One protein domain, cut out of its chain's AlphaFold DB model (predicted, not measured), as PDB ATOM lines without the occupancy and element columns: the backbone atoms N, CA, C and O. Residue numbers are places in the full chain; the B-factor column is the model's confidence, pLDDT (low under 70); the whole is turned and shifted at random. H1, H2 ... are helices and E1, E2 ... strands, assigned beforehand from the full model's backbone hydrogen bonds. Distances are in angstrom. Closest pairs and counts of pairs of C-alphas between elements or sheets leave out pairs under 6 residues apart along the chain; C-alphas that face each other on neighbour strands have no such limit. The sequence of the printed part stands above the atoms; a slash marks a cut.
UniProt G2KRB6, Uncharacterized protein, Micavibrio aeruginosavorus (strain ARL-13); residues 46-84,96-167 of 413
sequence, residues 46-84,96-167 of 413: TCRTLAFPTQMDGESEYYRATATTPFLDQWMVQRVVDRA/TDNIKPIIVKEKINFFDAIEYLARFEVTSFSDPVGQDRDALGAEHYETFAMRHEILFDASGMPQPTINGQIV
ATOM      1  N   THR A  46     -15.837 -24.426 -22.084       72.44
ATOM      2  CA  THR A  46     -15.804 -22.983 -22.284       72.44
ATOM      3  C   THR A  46     -15.125 -22.607 -23.589       72.44
ATOM      4  O   THR A  46     -14.122 -23.204 -23.963       72.44
ATOM      5  N   CYS A  47     -15.635 -21.568 -24.239       76.88
ATOM      6  CA  CYS A  47     -14.935 -20.863 -25.308       76.88
ATOM      7  C   CYS A  47     -15.035 -19.356 -25.069       76.88
ATOM      8  O   CYS A  47     -15.984 -18.890 -24.428       76.88
ATOM      9  N   ARG A  48     -14.040 -18.591 -25.527       81.75
ATOM     10  CA  ARG A  48     -13.976 -17.143 -25.281       81.75
ATOM     11  C   ARG A  48     -13.524 -16.341 -26.496       81.75
ATOM     12  O   ARG A  48     -12.881 -16.887 -27.394       81.75
ATOM     13  N   THR A  49     -13.862 -15.053 -26.482       84.56
ATOM     14  CA  THR A  49     -13.310 -14.052 -27.400       84.56
ATOM     15  C   THR A  49     -11.915 -13.604 -26.963       84.56
ATOM     16  O   THR A  49     -11.490 -13.864 -25.831       84.56
ATOM     17  N   LEU A  50     -11.230 -12.883 -27.847       85.62
ATOM     18  CA  LEU A  50     -10.129 -11.990 -27.495       85.62
ATOM     19  C   LEU A  50     -10.583 -10.968 -26.439       85.62
ATOM     20  O   LEU A  50     -11.776 -10.663 -26.315       85.62
ATOM     21  N   ALA A  51      -9.618 -10.463 -25.674       85.25
ATOM     22  CA  ALA A  51      -9.847  -9.388 -24.723       85.25
ATOM     23  C   ALA A  51      -9.621  -8.036 -25.396       85.25
ATOM     24  O   ALA A  51      -8.656  -7.861 -26.135       85.25
ATOM     25  N   PHE A  52     -10.502  -7.081 -25.129       84.62
ATOM     26  CA  PHE A  52     -10.454  -5.732 -25.685       84.62
ATOM     27  C   PHE A  52     -10.396  -4.704 -24.556       84.62
ATOM     28  O   PHE A  52     -10.936  -4.956 -23.479       84.62
ATOM     29  N   PRO A  53      -9.739  -3.553 -24.756       83.12
ATOM     30  CA  PRO A  53      -9.650  -2.529 -23.724       83.12
ATOM     31  C   PRO A  53     -11.038  -1.949 -23.438       83.12
ATOM     32  O   PRO A  53     -11.798  -1.659 -24.368       83.12
ATOM     33  N   THR A  54     -11.370  -1.758 -22.160       79.44
ATOM     34  CA  THR A  54     -12.601  -1.044 -21.790       79.44
ATOM     35  C   THR A  54     -12.372   0.472 -21.806       79.44
ATOM     36  O   THR A  54     -11.266   0.960 -22.030       79.44
ATOM     37  N   GLN A  55     -13.431   1.248 -21.553       74.44
ATOM     38  CA  GLN A  55     -13.324   2.703 -21.376       74.44
ATOM     39  C   GLN A  55     -12.603   3.111 -20.075       74.44
ATOM     40  O   GLN A  55     -12.330   4.295 -19.892       74.44
ATOM     41  N   MET A  56     -12.343   2.171 -19.160       70.50
ATOM     42  CA  MET A  56     -11.617   2.417 -17.913       70.50
ATOM     43  C   MET A  56     -10.158   1.976 -18.053       70.50
ATOM     44  O   MET A  56      -9.876   0.863 -18.494       70.50
ATOM     45  N   ASP A  57      -9.231   2.840 -17.639       63.44
ATOM     46  CA  ASP A  57      -7.794   2.575 -17.746       63.44
ATOM     47  C   ASP A  57      -7.387   1.287 -17.014       63.44
ATOM     48  O   ASP A  57      -7.662   1.103 -15.826       63.44
ATOM     49  N   GLY A  58      -6.683   0.405 -17.730       65.25
ATOM     50  CA  GLY A  58      -6.127  -0.837 -17.183       65.25
ATOM     51  C   GLY A  58      -7.118  -1.998 -17.044       65.25
ATOM     52  O   GLY A  58      -6.748  -3.042 -16.499       65.25
ATOM     53  N   GLU A  59      -8.352  -1.850 -17.531       76.88
ATOM     54  CA  GLU A  59      -9.323  -2.941 -17.627       76.88
ATOM     55  C   GLU A  59      -9.444  -3.457 -19.068       76.88
ATOM     56  O   GLU A  59      -9.361  -2.709 -20.045       76.88
ATOM     57  N   SER A  60      -9.687  -4.758 -19.197       79.25
ATOM     58  CA  SER A  60     -10.041  -5.396 -20.462       79.25
ATOM     59  C   SER A  60     -11.320  -6.206 -20.302       79.25
ATOM     60  O   SER A  60     -11.617  -6.697 -19.215       79.25
ATOM     61  N   GLU A  61     -12.100  -6.333 -21.366       86.75
ATOM     62  CA  GLU A  61     -13.297  -7.160 -21.383       86.75
ATOM     63  C   GLU A  61     -13.226  -8.229 -22.466       86.75
ATOM     64  O   GLU A  61     -12.711  -8.012 -23.563       86.75
ATOM     65  N   TYR A  62     -13.771  -9.397 -22.150       86.88
ATOM     66  CA  TYR A  62     -14.008 -10.459 -23.112       86.88
ATOM     67  C   TYR A  62     -15.311 -11.175 -22.781       86.88
ATOM     68  O   TYR A  62     -15.842 -11.106 -21.666       86.88
ATOM     69  N   TYR A  63     -15.833 -11.903 -23.758       88.56
ATOM     70  CA  TYR A  63     -17.005 -12.736 -23.568       88.56
ATOM     71  C   TYR A  63     -16.615 -14.206 -23.555       88.56
ATOM     72  O   TYR A  63     -15.755 -14.654 -24.312       88.56
ATOM     73  N   ARG A  64     -17.264 -14.972 -22.678       87.56
ATOM     74  CA  ARG A  64     -17.086 -16.418 -22.561       87.56
ATOM     75  C   ARG A  64     -18.432 -17.112 -22.641       87.56
ATOM     76  O   ARG A  64     -19.334 -16.779 -21.872       87.56
ATOM     77  N   ALA A  65     -18.548 -18.110 -23.508       84.50
ATOM     78  CA  ALA A  65     -19.656 -19.050 -23.469       84.50
ATOM     79  C   ALA A  65     -19.280 -20.274 -22.627       84.50
ATOM     80  O   ALA A  65     -18.140 -20.735 -22.642       84.50
ATOM     81  N   THR A  66     -20.232 -20.796 -21.860       82.62
ATOM     82  CA  THR A  66     -20.051 -21.982 -21.017       82.62
ATOM     83  C   THR A  66     -21.261 -22.892 -21.133       82.62
ATOM     84  O   THR A  66     -22.397 -22.441 -20.971       82.62
ATOM     85  N   ALA A  67     -21.018 -24.173 -21.387       75.12
ATOM     86  CA  ALA A  67     -22.061 -25.185 -21.405       75.12
ATOM     87  C   ALA A  67     -22.585 -25.425 -19.983       75.12
ATOM     88  O   ALA A  67     -21.841 -25.835 -19.085       75.12
ATOM     89  N   THR A  68     -23.874 -25.175 -19.771       72.44
ATOM     90  CA  THR A  68     -24.495 -25.195 -18.437       72.44
ATOM     91  C   THR A  68     -25.081 -26.549 -18.065       72.44
ATOM     92  O   THR A  68     -25.456 -26.756 -16.911       72.44
ATOM     93  N   THR A  69     -25.159 -27.488 -19.011       59.25
ATOM     94  CA  THR A  69     -25.742 -28.814 -18.786       59.25
ATOM     95  C   THR A  69     -25.061 -29.909 -19.622       59.25
ATOM     96  O   THR A  69     -24.572 -29.628 -20.716       59.25
ATOM     97  N   PRO A  70     -25.037 -31.171 -19.148       50.56
ATOM     98  CA  PRO A  70     -24.490 -32.310 -19.897       50.56
ATOM     99  C   PRO A  70     -25.418 -32.879 -20.989       50.56
ATOM    100  O   PRO A  70     -24.979 -33.687 -21.807       50.56
ATOM    101  N   PHE A  71     -26.718 -32.553 -20.962       40.97
ATOM    102  CA  PHE A  71     -27.754 -33.345 -21.654       40.97
ATOM    103  C   PHE A  71     -28.564 -32.584 -22.709       40.97
ATOM    104  O   PHE A  71     -29.357 -33.195 -23.424       40.97
ATOM    105  N   LEU A  72     -28.366 -31.274 -22.825       49.00
ATOM    106  CA  LEU A  72     -29.040 -30.395 -23.775       49.00
ATOM    107  C   LEU A  72     -28.016 -29.416 -24.346       49.00
ATOM    108  O   LEU A  72     -27.021 -29.111 -23.688       49.00
ATOM    109  N   ASP A  73     -28.266 -28.918 -25.553       62.66
ATOM    110  CA  ASP A  73     -27.486 -27.820 -26.115       62.66
ATOM    111  C   ASP A  73     -27.872 -26.505 -25.421       62.66
ATOM    112  O   ASP A  73     -28.636 -25.708 -25.954       62.66
ATOM    113  N   GLN A  74     -27.448 -26.340 -24.163       71.31
ATOM    114  CA  GLN A  74     -27.689 -25.133 -23.378       71.31
ATOM    115  C   GLN A  74     -26.377 -24.524 -22.921       71.31
ATOM    116  O   GLN A  74     -25.555 -25.145 -22.238       71.31
ATOM    117  N   TRP A  75     -26.242 -23.261 -23.275       83.00
ATOM    118  CA  TRP A  75     -25.088 -22.438 -23.027       83.00
ATOM    119  C   TRP A  75     -25.521 -21.162 -22.322       83.00
ATOM    120  O   TRP A  75     -26.659 -20.688 -22.435       83.00
ATOM    121  N   MET A  76     -24.587 -20.606 -21.567       87.00
ATOM    122  CA  MET A  76     -24.664 -19.245 -21.066       87.00
ATOM    123  C   MET A  76     -23.492 -18.454 -21.613       87.00
ATOM    124  O   MET A  76     -22.390 -18.985 -21.732       87.00
ATOM    125  N   VAL A  77     -23.729 -17.186 -21.909       87.31
ATOM    126  CA  VAL A  77     -22.692 -16.229 -22.269       87.31
ATOM    127  C   VAL A  77     -22.520 -15.266 -21.109       87.31
ATOM    128  O   VAL A  77     -23.477 -14.651 -20.631       87.31
ATOM    129  N   GLN A  78     -21.279 -15.146 -20.663       90.00
ATOM    130  CA  GLN A  78     -20.860 -14.280 -19.580       90.00
ATOM    131  C   GLN A  78     -19.933 -13.205 -20.137       90.00
ATOM    132  O   GLN A  78     -19.012 -13.514 -20.891       90.00
ATOM    133  N   ARG A  79     -20.158 -11.956 -19.733       89.75
ATOM    134  CA  ARG A  79     -19.174 -10.889 -19.894       89.75
ATOM    135  C   ARG A  79     -18.203 -10.963 -18.733       89.75
ATOM    136  O   ARG A  79     -18.629 -10.996 -17.575       89.75
ATOM    137  N   VAL A  80     -16.924 -10.951 -19.051       86.12
ATOM    138  CA  VAL A  80     -15.833 -10.952 -18.093       86.12
ATOM    139  C   VAL A  80     -15.065  -9.645 -18.229       86.12
ATOM    140  O   VAL A  80     -14.701  -9.271 -19.336       86.12
ATOM    141  N   VAL A  81     -14.849  -8.955 -17.108       83.81
ATOM    142  CA  VAL A  81     -13.983  -7.774 -17.037       83.81
ATOM    143  C   VAL A  81     -12.758  -8.157 -16.221       83.81
ATOM    144  O   VAL A  81     -12.869  -8.414 -15.020       83.81
ATOM    145  N   ASP A  82     -11.614  -8.213 -16.890       74.44
ATOM    146  CA  ASP A  82     -10.316  -8.458 -16.285       74.44
ATOM    147  C   ASP A  82      -9.684  -7.118 -15.915       74.44
ATOM    148  O   ASP A  82      -9.440  -6.256 -16.761       74.44
ATOM    149  N   ARG A  83      -9.403  -6.951 -14.625       67.62
ATOM    150  CA  ARG A  83      -8.660  -5.806 -14.095       67.62
ATOM    151  C   ARG A  83      -7.187  -6.161 -14.044       67.62
ATOM    152  O   ARG A  83      -6.853  -7.237 -13.545       67.62
ATOM    153  N   ALA A  84      -6.309  -5.259 -14.482       56.75
ATOM    154  CA  ALA A  84      -4.885  -5.418 -14.224       56.75
ATOM    155  C   ALA A  84      -4.665  -5.638 -12.717       56.75
ATOM    156  O   ALA A  84      -5.090  -4.836 -11.881       56.75
ATOM    157  N   THR A  96      -6.477 -13.177  -6.672       42.69
ATOM    158  CA  THR A  96      -7.739 -12.546  -6.311       42.69
ATOM    159  C   THR A  96      -8.735 -12.826  -7.425       42.69
ATOM    160  O   THR A  96      -8.441 -12.529  -8.584       42.69
ATOM    161  N   ASP A  97      -9.910 -13.356  -7.070       47.00
ATOM    162  CA  ASP A  97     -11.100 -13.477  -7.925       47.00
ATOM    163  C   ASP A  97     -11.617 -12.077  -8.337       47.00
ATOM    164  O   ASP A  97     -12.726 -11.658  -8.004       47.00
ATOM    165  N   ASN A  98     -10.798 -11.306  -9.058       50.94
ATOM    166  CA  ASN A  98     -11.144  -9.985  -9.594       50.94
ATOM    167  C   ASN A  98     -12.107 -10.083 -10.785       50.94
ATOM    168  O   ASN A  98     -12.564  -9.073 -11.312       50.94
ATOM    169  N   ILE A  99     -12.434 -11.310 -11.174       58.03
ATOM    170  CA  ILE A  99     -13.243 -11.672 -12.319       58.03
ATOM    171  C   ILE A  99     -14.654 -11.954 -11.799       58.03
ATOM    172  O   ILE A  99     -14.958 -13.064 -11.364       58.03
ATOM    173  N   LYS A 100     -15.538 -10.949 -11.816       62.06
ATOM    174  CA  LYS A 100     -16.979 -11.173 -11.606       62.06
ATOM    175  C   LYS A 100     -17.670 -11.316 -12.962       62.06
ATOM    176  O   LYS A 100     -18.041 -10.296 -13.545       62.06
ATOM    177  N   PRO A 101     -17.859 -12.545 -13.479       75.19
ATOM    178  CA  PRO A 101     -18.593 -12.746 -14.715       75.19
ATOM    179  C   PRO A 101     -20.046 -12.300 -14.535       75.19
ATOM    180  O   PRO A 101     -20.740 -12.744 -13.620       75.19
ATOM    181  N   ILE A 102     -20.519 -11.440 -15.432       86.06
ATOM    182  CA  ILE A 102     -21.924 -11.033 -15.497       86.06
ATOM    183  C   ILE A 102     -22.587 -11.888 -16.568       86.06
ATOM    184  O   ILE A 102     -22.142 -11.898 -17.713       86.06
ATOM    185  N   ILE A 103     -23.648 -12.612 -16.212       86.94
ATOM    186  CA  ILE A 103     -24.432 -13.372 -17.190       86.94
ATOM    187  C   ILE A 103     -25.139 -12.373 -18.107       86.94
ATOM    188  O   ILE A 103     -25.892 -11.522 -17.642       86.94
ATOM    189  N   VAL A 104     -24.884 -12.485 -19.408       89.75
ATOM    190  CA  VAL A 104     -25.470 -11.611 -20.434       89.75
ATOM    191  C   VAL A 104     -26.548 -12.336 -21.226       89.75
ATOM    192  O   VAL A 104     -27.570 -11.744 -21.567       89.75
ATOM    193  N   LYS A 105     -26.359 -13.634 -21.475       87.81
ATOM    194  CA  LYS A 105     -27.393 -14.524 -22.008       87.81
ATOM    195  C   LYS A 105     -27.331 -15.873 -21.309       87.81
ATOM    196  O   LYS A 105     -26.250 -16.361 -20.995       87.81
ATOM    197  N   GLU A 106     -28.479 -16.501 -21.107       88.75
ATOM    198  CA  GLU A 106     -28.585 -17.851 -20.552       88.75
ATOM    199  C   GLU A 106     -29.574 -18.695 -21.355       88.75
ATOM    200  O   GLU A 106     -30.443 -18.152 -22.035       88.75
ATOM    201  N   LYS A 107     -29.454 -20.025 -21.238       77.56
ATOM    202  CA  LYS A 107     -30.362 -21.010 -21.855       77.56
ATOM    203  C   LYS A 107     -30.450 -20.879 -23.381       77.56
ATOM    204  O   LYS A 107     -31.493 -21.157 -23.964       77.56
ATOM    205  N   ILE A 108     -29.355 -20.466 -24.014       73.19
ATOM    206  CA  ILE A 108     -29.250 -20.375 -25.473       73.19
ATOM    207  C   ILE A 108     -28.587 -21.629 -26.038       73.19
ATOM    208  O   ILE A 108     -27.882 -22.331 -25.314       73.19
ATOM    209  N   ASN A 109     -28.820 -21.920 -27.315       71.25
ATOM    210  CA  ASN A 109     -28.134 -23.020 -27.987       71.25
ATOM    211  C   ASN A 109     -26.670 -22.647 -28.302       71.25
ATOM    212  O   ASN A 109     -26.257 -21.493 -28.141       71.25
ATOM    213  N   PHE A 110     -25.868 -23.625 -28.721       72.81
ATOM    214  CA  PHE A 110     -24.454 -23.407 -29.019       72.81
ATOM    215  C   PHE A 110     -24.245 -22.408 -30.159       72.81
ATOM    216  O   PHE A 110     -23.368 -21.553 -30.061       72.81
ATOM    217  N   PHE A 111     -25.069 -22.473 -31.208       74.75
ATOM    218  CA  PHE A 111     -24.966 -21.562 -32.347       74.75
ATOM    219  C   PHE A 111     -25.170 -20.103 -31.919       74.75
ATOM    220  O   PHE A 111     -24.326 -19.261 -32.206       74.75
ATOM    221  N   ASP A 112     -26.222 -19.821 -31.153       76.88
ATOM    222  CA  ASP A 112     -26.531 -18.486 -30.636       76.88
ATOM    223  C   ASP A 112     -25.422 -17.961 -29.714       76.88
ATOM    224  O   ASP A 112     -25.176 -16.753 -29.646       76.88
ATOM    225  N   ALA A 113     -24.751 -18.857 -28.981       80.44
ATOM    226  CA  ALA A 113     -23.613 -18.505 -28.142       80.44
ATOM    227  C   ALA A 113     -22.390 -18.116 -28.988       80.44
ATOM    228  O   ALA A 113     -21.773 -17.085 -28.720       80.44
ATOM    229  N   ILE A 114     -22.076 -18.891 -30.031       81.88
ATOM    230  CA  ILE A 114     -20.991 -18.601 -30.982       81.88
ATOM    231  C   ILE A 114     -21.277 -17.327 -31.785       81.88
ATOM    232  O   ILE A 114     -20.391 -16.489 -31.935       81.88
ATOM    233  N   GLU A 115     -22.511 -17.134 -32.249       83.00
ATOM    234  CA  GLU A 115     -22.930 -15.919 -32.949       83.00
ATOM    235  C   GLU A 115     -22.787 -14.686 -32.062       83.00
ATOM    236  O   GLU A 115     -22.318 -13.643 -32.517       83.00
ATOM    237  N   TYR A 116     -23.138 -14.799 -30.782       88.06
ATOM    238  CA  TYR A 116     -22.970 -13.697 -29.845       88.06
ATOM    239  C   TYR A 116     -21.494 -13.320 -29.652       88.06
ATOM    240  O   TYR A 116     -21.161 -12.135 -29.691       88.06
ATOM    241  N   LEU A 117     -20.616 -14.313 -29.472       87.12
ATOM    242  CA  LEU A 117     -19.170 -14.103 -29.336       87.12
ATOM    243  C   LEU A 117     -18.582 -13.447 -30.598       87.12
ATOM    244  O   LEU A 117     -17.867 -12.453 -30.494       87.12
ATOM    245  N   ALA A 118     -18.956 -13.938 -31.782       84.75
ATOM    246  CA  ALA A 118     -18.498 -13.407 -33.064       84.75
ATOM    247  C   ALA A 118     -18.926 -11.951 -33.286       84.75
ATOM    248  O   ALA A 118     -18.114 -11.110 -33.664       84.75
ATOM    249  N   ARG A 119     -20.194 -11.625 -32.989       86.50
ATOM    250  CA  ARG A 119     -20.702 -10.247 -33.094       86.50
ATOM    251  C   ARG A 119     -19.905  -9.286 -32.223       86.50
ATOM    252  O   ARG A 119     -19.669  -8.160 -32.650       86.50
ATOM    253  N   PHE A 120     -19.508  -9.705 -31.024       87.75
ATOM    254  CA  PHE A 120     -18.696  -8.873 -30.143       87.75
ATOM    255  C   PHE A 120     -17.309  -8.597 -30.736       87.75
ATOM    256  O   PHE A 120     -16.934  -7.432 -30.829       87.75
ATOM    257  N   GLU A 121     -16.581  -9.613 -31.213       84.69
ATOM    258  CA  GLU A 121     -15.264  -9.384 -31.836       84.69
ATOM    259  C   GLU A 121     -15.354  -8.516 -33.097       84.69
ATOM    260  O   GLU A 121     -14.576  -7.581 -33.249       84.69
ATOM    261  N   VAL A 122     -16.335  -8.766 -33.972       81.81
ATOM    262  CA  VAL A 122     -16.508  -8.006 -35.227       81.81
ATOM    263  C   VAL A 122     -16.886  -6.541 -34.970       81.81
ATOM    264  O   VAL A 122     -16.573  -5.669 -35.776       81.81
ATOM    265  N   THR A 123     -17.567  -6.257 -33.855       83.00
ATOM    266  CA  THR A 123     -17.976  -4.890 -33.479       83.00
ATOM    267  C   THR A 123     -16.999  -4.194 -32.535       83.00
ATOM    268  O   THR A 123     -17.174  -3.007 -32.257       83.00
ATOM    269  N   SER A 124     -15.965  -4.889 -32.061       81.12
ATOM    270  CA  SER A 124     -14.910  -4.289 -31.248       81.12
ATOM    271  C   SER A 124     -13.985  -3.480 -32.157       81.12
ATOM    272  O   SER A 124     -13.249  -4.023 -32.971       81.12
ATOM    273  N   PHE A 125     -14.063  -2.151 -32.057       71.06
ATOM    274  CA  PHE A 125     -13.311  -1.223 -32.916       71.06
ATOM    275  C   PHE A 125     -11.873  -0.960 -32.438       71.06
ATOM    276  O   PHE A 125     -11.156  -0.177 -33.061       71.06
ATOM    277  N   SER A 126     -11.471  -1.550 -31.314       79.38
ATOM    278  CA  SER A 126     -10.151  -1.406 -30.702       79.38
ATOM    279  C   SER A 126      -9.288  -2.639 -30.952       79.38
ATOM    280  O   SER A 126      -9.799  -3.742 -31.137       79.38
ATOM    281  N   ASP A 127      -7.970  -2.452 -30.931       80.00
ATOM    282  CA  ASP A 127      -7.045  -3.577 -31.025       80.00
ATOM    283  C   ASP A 127      -7.168  -4.477 -29.781       80.00
ATOM    284  O   ASP A 127      -7.300  -3.971 -28.657       80.00
ATOM    285  N   PRO A 128      -7.126  -5.809 -29.954       80.62
ATOM    286  CA  PRO A 128      -7.181  -6.740 -28.841       80.62
ATOM    287  C   PRO A 128      -5.940  -6.600 -27.950       80.62
ATOM    288  O   PRO A 128      -4.827  -6.348 -28.412       80.62
ATOM    289  N   VAL A 129      -6.133  -6.806 -26.652       77.88
ATOM    290  CA  VAL A 129      -5.091  -6.766 -25.625       77.88
ATOM    291  C   VAL A 129      -4.802  -8.193 -25.164       77.88
ATOM    292  O   VAL A 129      -5.712  -8.956 -24.848       77.88
ATOM    293  N   GLY A 130      -3.522  -8.556 -25.076       71.06
ATOM    294  CA  GLY A 130      -3.090  -9.855 -24.559       71.06
ATOM    295  C   GLY A 130      -2.717 -10.861 -25.648       71.06
ATOM    296  O   GLY A 130      -2.010 -10.520 -26.591       71.06
ATOM    297  N   GLN A 131      -3.104 -12.126 -25.455       65.69
ATOM    298  CA  GLN A 131      -2.766 -13.228 -26.364       65.69
ATOM    299  C   GLN A 131      -3.464 -13.062 -27.719       65.69
ATOM    300  O   GLN A 131      -4.654 -12.753 -27.768       65.69
ATOM    301  N   ASP A 132      -2.724 -13.292 -28.804       66.31
ATOM    302  CA  ASP A 132      -3.280 -13.319 -30.155       66.31
ATOM    303  C   ASP A 132      -4.132 -14.581 -30.402       66.31
ATOM    304  O   ASP A 132      -4.241 -15.479 -29.559       66.31
ATOM    305  N   ARG A 133      -4.782 -14.632 -31.570       68.25
ATOM    306  CA  ARG A 133      -5.698 -15.722 -31.946       68.25
ATOM    307  C   ARG A 133      -5.026 -17.096 -31.906       68.25
ATOM    308  O   ARG A 133      -5.640 -18.057 -31.443       68.25
ATOM    309  N   ASP A 134      -3.772 -17.178 -32.343       62.84
ATOM    310  CA  ASP A 134      -3.020 -18.433 -32.412       62.84
ATOM    311  C   ASP A 134      -2.594 -18.913 -31.012       62.84
ATOM    312  O   ASP A 134      -2.556 -20.120 -30.745       62.84
ATOM    313  N   ALA A 135      -2.345 -17.986 -30.083       66.56
ATOM    314  CA  ALA A 135      -1.960 -18.283 -28.705       66.56
ATOM    315  C   ALA A 135      -3.119 -18.776 -27.812       66.56
ATOM    316  O   ALA A 135      -2.863 -19.450 -26.812       66.56
ATOM    317  N   LEU A 136      -4.381 -18.495 -28.161       60.25
ATOM    318  CA  LEU A 136      -5.562 -18.909 -27.381       60.25
ATOM    319  C   LEU A 136      -5.927 -20.401 -27.515       60.25
ATOM    320  O   LEU A 136      -6.755 -20.909 -26.753       60.25
ATOM    321  N   GLY A 137      -5.299 -21.130 -28.443       59.31
ATOM    322  CA  GLY A 137      -5.454 -22.578 -28.586       59.31
ATOM    323  C   GLY A 137      -6.883 -23.042 -28.918       59.31
ATOM    324  O   GLY A 137      -7.698 -22.327 -29.493       59.31
ATOM    325  N   ALA A 138      -7.191 -24.292 -28.561       52.41
ATOM    326  CA  ALA A 138      -8.435 -24.992 -28.912       52.41
ATOM    327  C   ALA A 138      -9.742 -24.329 -28.428       52.41
ATOM    328  O   ALA A 138     -10.815 -24.706 -28.898       52.41
ATOM    329  N   GLU A 139      -9.648 -23.404 -27.473       55.78
ATOM    330  CA  GLU A 139     -10.769 -22.708 -26.829       55.78
ATOM    331  C   GLU A 139     -11.160 -21.411 -27.549       55.78
ATOM    332  O   GLU A 139     -12.192 -20.812 -27.223       55.78
ATOM    333  N   HIS A 140     -10.363 -20.973 -28.531       75.12
ATOM    334  CA  HIS A 140     -10.716 -19.837 -29.370       75.12
ATOM    335  C   HIS A 140     -12.011 -20.148 -30.120       75.12
ATOM    336  O   HIS A 140     -12.117 -21.183 -30.783       75.12
ATOM    337  N   TYR A 141     -13.011 -19.279 -29.984       73.94
ATOM    338  CA  TYR A 141     -14.383 -19.614 -30.362       73.94
ATOM    339  C   TYR A 141     -14.528 -20.006 -31.842       73.94
ATOM    340  O   TYR A 141     -15.314 -20.904 -32.124       73.94
ATOM    341  N   GLU A 142     -13.742 -19.432 -32.764       68.75
ATOM    342  CA  GLU A 142     -13.733 -19.829 -34.180       68.75
ATOM    343  C   GLU A 142     -13.251 -21.281 -34.354       68.75
ATOM    344  O   GLU A 142     -13.920 -22.108 -34.975       68.75
ATOM    345  N   THR A 143     -12.120 -21.629 -33.734       64.62
ATOM    346  CA  THR A 143     -11.550 -22.990 -33.768       64.62
ATOM    347  C   THR A 143     -12.458 -23.996 -33.072       64.62
ATOM    348  O   THR A 143     -12.624 -25.128 -33.537       64.62
ATOM    349  N   PHE A 144     -13.073 -23.580 -31.969       62.72
ATOM    350  CA  PHE A 144     -14.022 -24.383 -31.220       62.72
ATOM    351  C   PHE A 144     -15.301 -24.635 -32.037       62.72
ATOM    352  O   PHE A 144     -15.754 -25.772 -32.141       62.72
ATOM    353  N   ALA A 145     -15.836 -23.608 -32.698       64.12
ATOM    354  CA  ALA A 145     -17.008 -23.689 -33.565       64.12
ATOM    355  C   ALA A 145     -16.763 -24.544 -34.824       64.12
ATOM    356  O   ALA A 145     -17.622 -25.352 -35.181       64.12
ATOM    357  N   MET A 146     -15.573 -24.478 -35.431       57.28
ATOM    358  CA  MET A 146     -15.213 -25.324 -36.581       57.28
ATOM    359  C   MET A 146     -15.225 -26.826 -36.257       57.28
ATOM    360  O   MET A 146     -15.607 -27.633 -37.103       57.28
ATOM    361  N   ARG A 147     -14.872 -27.228 -35.027       55.81
ATOM    362  CA  ARG A 147     -14.969 -28.638 -34.575       55.81
ATOM    363  C   ARG A 147     -16.404 -29.146 -34.503       55.81
ATOM    364  O   ARG A 147     -16.633 -30.352 -34.490       55.81
ATOM    365  N   HIS A 148     -17.342 -28.217 -34.422       53.25
ATOM    366  CA  HIS A 148     -18.772 -28.453 -34.366       53.25
ATOM    367  C   HIS A 148     -19.457 -28.066 -35.679       53.25
ATOM    368  O   HIS A 148     -20.658 -27.816 -35.682       53.25
ATOM    369  N   GLU A 149     -18.697 -28.039 -36.780       51.38
ATOM    370  CA  GLU A 149     -19.215 -27.825 -38.133       51.38
ATOM    371  C   GLU A 149     -19.937 -26.475 -38.289       51.38
ATOM    372  O   GLU A 149     -20.905 -26.368 -39.030       51.38
ATOM    373  N   ILE A 150     -19.468 -25.425 -37.604       55.47
ATOM    374  CA  ILE A 150     -19.884 -24.036 -37.836       55.47
ATOM    375  C   ILE A 150     -18.733 -23.317 -38.544       55.47
ATOM    376  O   ILE A 150     -17.634 -23.200 -37.999       55.47
ATOM    377  N   LEU A 151     -18.980 -22.847 -39.768       56.25
ATOM    378  CA  LEU A 151     -18.022 -22.057 -40.548       56.25
ATOM    379  C   LEU A 151     -18.328 -20.569 -40.422       56.25
ATOM    380  O   LEU A 151     -19.479 -20.181 -40.243       56.25
ATOM    381  N   PHE A 152     -17.296 -19.748 -40.579       59.88
ATOM    382  CA  PHE A 152     -17.406 -18.295 -40.588       59.88
ATOM    383  C   PHE A 152     -17.327 -17.770 -42.019       59.88
ATOM    384  O   PHE A 152     -16.659 -18.351 -42.877       59.88
ATOM    385  N   ASP A 153     -18.048 -16.690 -42.291       60.56
ATOM    386  CA  ASP A 153     -17.945 -15.966 -43.548       60.56
ATOM    387  C   ASP A 153     -16.728 -15.023 -43.571       60.56
ATOM    388  O   ASP A 153     -15.970 -14.904 -42.608       60.56
ATOM    389  N   ALA A 154     -16.541 -14.327 -44.695       66.06
ATOM    390  CA  ALA A 154     -15.435 -13.390 -44.879       66.06
ATOM    391  C   ALA A 154     -15.477 -12.176 -43.929       66.06
ATOM    392  O   ALA A 154     -14.488 -11.454 -43.835       66.06
ATOM    393  N   SER A 155     -16.602 -11.940 -43.246       65.81
ATOM    394  CA  SER A 155     -16.759 -10.883 -42.243       65.81
ATOM    395  C   SER A 155     -16.505 -11.365 -40.810       65.81
ATOM    396  O   SER A 155     -16.624 -10.572 -39.881       65.81
ATOM    397  N   GLY A 156     -16.143 -12.640 -40.620       62.84
ATOM    398  CA  GLY A 156     -15.927 -13.227 -39.296       62.84
ATOM    399  C   GLY A 156     -17.225 -13.592 -38.570       62.84
ATOM    400  O   GLY A 156     -17.209 -13.818 -37.361       62.84
ATOM    401  N   MET A 157     -18.351 -13.665 -39.287       75.25
ATOM    402  CA  MET A 157     -19.653 -14.048 -38.739       75.25
ATOM    403  C   MET A 157     -19.935 -15.534 -38.983       75.25
ATOM    404  O   MET A 157     -19.678 -16.026 -40.084       75.25
ATOM    405  N   PRO A 158     -20.466 -16.281 -37.997       64.06
ATOM    406  CA  PRO A 158     -20.796 -17.680 -38.201       64.06
ATOM    407  C   PRO A 158     -21.962 -17.775 -39.172       64.06
ATOM    408  O   PRO A 158     -22.978 -17.087 -39.038       64.06
ATOM    409  N   GLN A 159     -21.822 -18.649 -40.156       57.97
ATOM    410  CA  GLN A 159     -22.864 -18.873 -41.132       57.97
ATOM    411  C   GLN A 159     -24.072 -19.531 -40.463       57.97
ATOM    412  O   GLN A 159     -23.897 -20.493 -39.710       57.97
ATOM    413  N   PRO A 160     -25.293 -19.035 -40.730       52.88
ATOM    414  CA  PRO A 160     -26.495 -19.500 -40.060       52.88
ATOM    415  C   PRO A 160     -26.637 -21.009 -40.204       52.88
ATOM    416  O   PRO A 160     -26.428 -21.554 -41.286       52.88
ATOM    417  N   THR A 161     -27.007 -21.686 -39.118       44.94
ATOM    418  CA  THR A 161     -27.279 -23.123 -39.161       44.94
ATOM    419  C   THR A 161     -28.780 -23.392 -39.120       44.94
ATOM    420  O   THR A 161     -29.526 -22.736 -38.397       44.94
ATOM    421  N   ILE A 162     -29.251 -24.366 -39.901       43.69
ATOM    422  CA  ILE A 162     -30.617 -24.897 -39.793       43.69
ATOM    423  C   ILE A 162     -30.486 -26.340 -39.317       43.69
ATOM    424  O   ILE A 162     -29.908 -27.171 -40.010       43.69
ATOM    425  N   ASN A 163     -30.997 -26.637 -38.118       39.75
ATOM    426  CA  ASN A 163     -30.862 -27.946 -37.461       39.75
ATOM    427  C   ASN A 163     -29.399 -28.428 -37.314       39.75
ATOM    428  O   ASN A 163     -29.133 -29.623 -37.421       39.75
ATOM    429  N   GLY A 164     -28.455 -27.507 -37.083       37.59
ATOM    430  CA  GLY A 164     -27.031 -27.828 -36.913       37.59
ATOM    431  C   GLY A 164     -26.238 -28.001 -38.213       37.59
ATOM    432  O   GLY A 164     -25.089 -28.411 -38.149       37.59
ATOM    433  N   GLN A 165     -26.819 -27.688 -39.379       37.06
ATOM    434  CA  GLN A 165     -26.118 -27.691 -40.671       37.06
ATOM    435  C   GLN A 165     -25.940 -26.273 -41.212       37.06
ATOM    436  O   GLN A 165     -26.889 -25.488 -41.194       37.06
ATOM    437  N   ILE A 166     -24.745 -25.964 -41.719       40.41
ATOM    438  CA  ILE A 166     -24.368 -24.649 -42.251       40.41
ATOM    439  C   ILE A 166     -25.178 -24.300 -43.500       40.41
ATOM    440  O   ILE A 166     -25.189 -25.036 -44.488       40.41
ATOM    441  N   VAL A 167     -25.795 -23.123 -43.495       41.12
ATOM    442  CA  VAL A 167     -26.362 -22.486 -44.681       41.12
ATOM    443  C   VAL A 167     -25.261 -21.643 -45.335       41.12
ATOM    444  O   VAL A 167     -25.277 -20.417 -45.273       41.12
TER     445      VAL A 167
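Overview. This is residues 46 to 84 and 96 to 167 of the 413 residues of an uncharacterized protein of Micavibrio aeruginosavorus (strain ARL-13) (UniProt G2KRB6). A twisted sheet of four strands, E1 to E4, has the helix H1 lying along one face over E2 and E3, while the short helix H2 sits by E1 and H1. The sheet with H1 and H2 makes two layers, helices on one face of a sheet. The 111 printed residues hold E1, E2, E3, E4, H1 and H2 in that order; the sheet's order is E1 - E2 - E3 - E4, all antiparallel. The class is mixed, helices and strands, with under half of the residues in named elements. The whole is compact, with a radius of gyration of the C-alphas of 14.0 A and spans of 43 by 31 by 22 A.

Along the chain. Find C-alpha 46 at (-15.804, -22.983, -22.284), where E1, residues 46 to 48, begins. E2, residues 59 to 67, runs 25.9 A; E3, residues 75 to 83, 25.0 A; E4, residues 102 to 108, 15.5 A. H1, residues 110 to 123, runs 20.1 A from C-alpha 110 at (-24.454, -23.407, -29.019). H2, residues 141 to 146, ends at C-alpha 146, (-15.213, -25.324, -36.581).

Arrangement. E1, E2 and E3 form a meander, each strand the antiparallel neighbour of the one before. Look for N 47 and O 65 at 3.1 A between E1 and E2, N 64 and O 78 at 2.9 A between E2 and E3, and N 77 and O 105 at 2.8 A between E3 and E4. H1 is on the sheet at a height of 9.3 A, along the strands, at 4 degrees to E2 on the local plane; its closest C-alphas to E2 are Ala 113 and Ala 65, 6.1 A. With residues 114 to 118 alone H1 touches H2, the closest C-alphas being Ile 114 and Tyr 141, 6.7 A. In H1 and H2 every O i to N i+4 pair is within hydrogen-bond range.

Size, cuts and confidence. Residues 85 to 95 are not printed, and C-alphas 84 and 96 are 11.0 A apart across the cut. The link from H1 to H2 is long. The mean pLDDT of the printed part is 70.3; residues 142 to 156 and 158 to 167 are among those under 70.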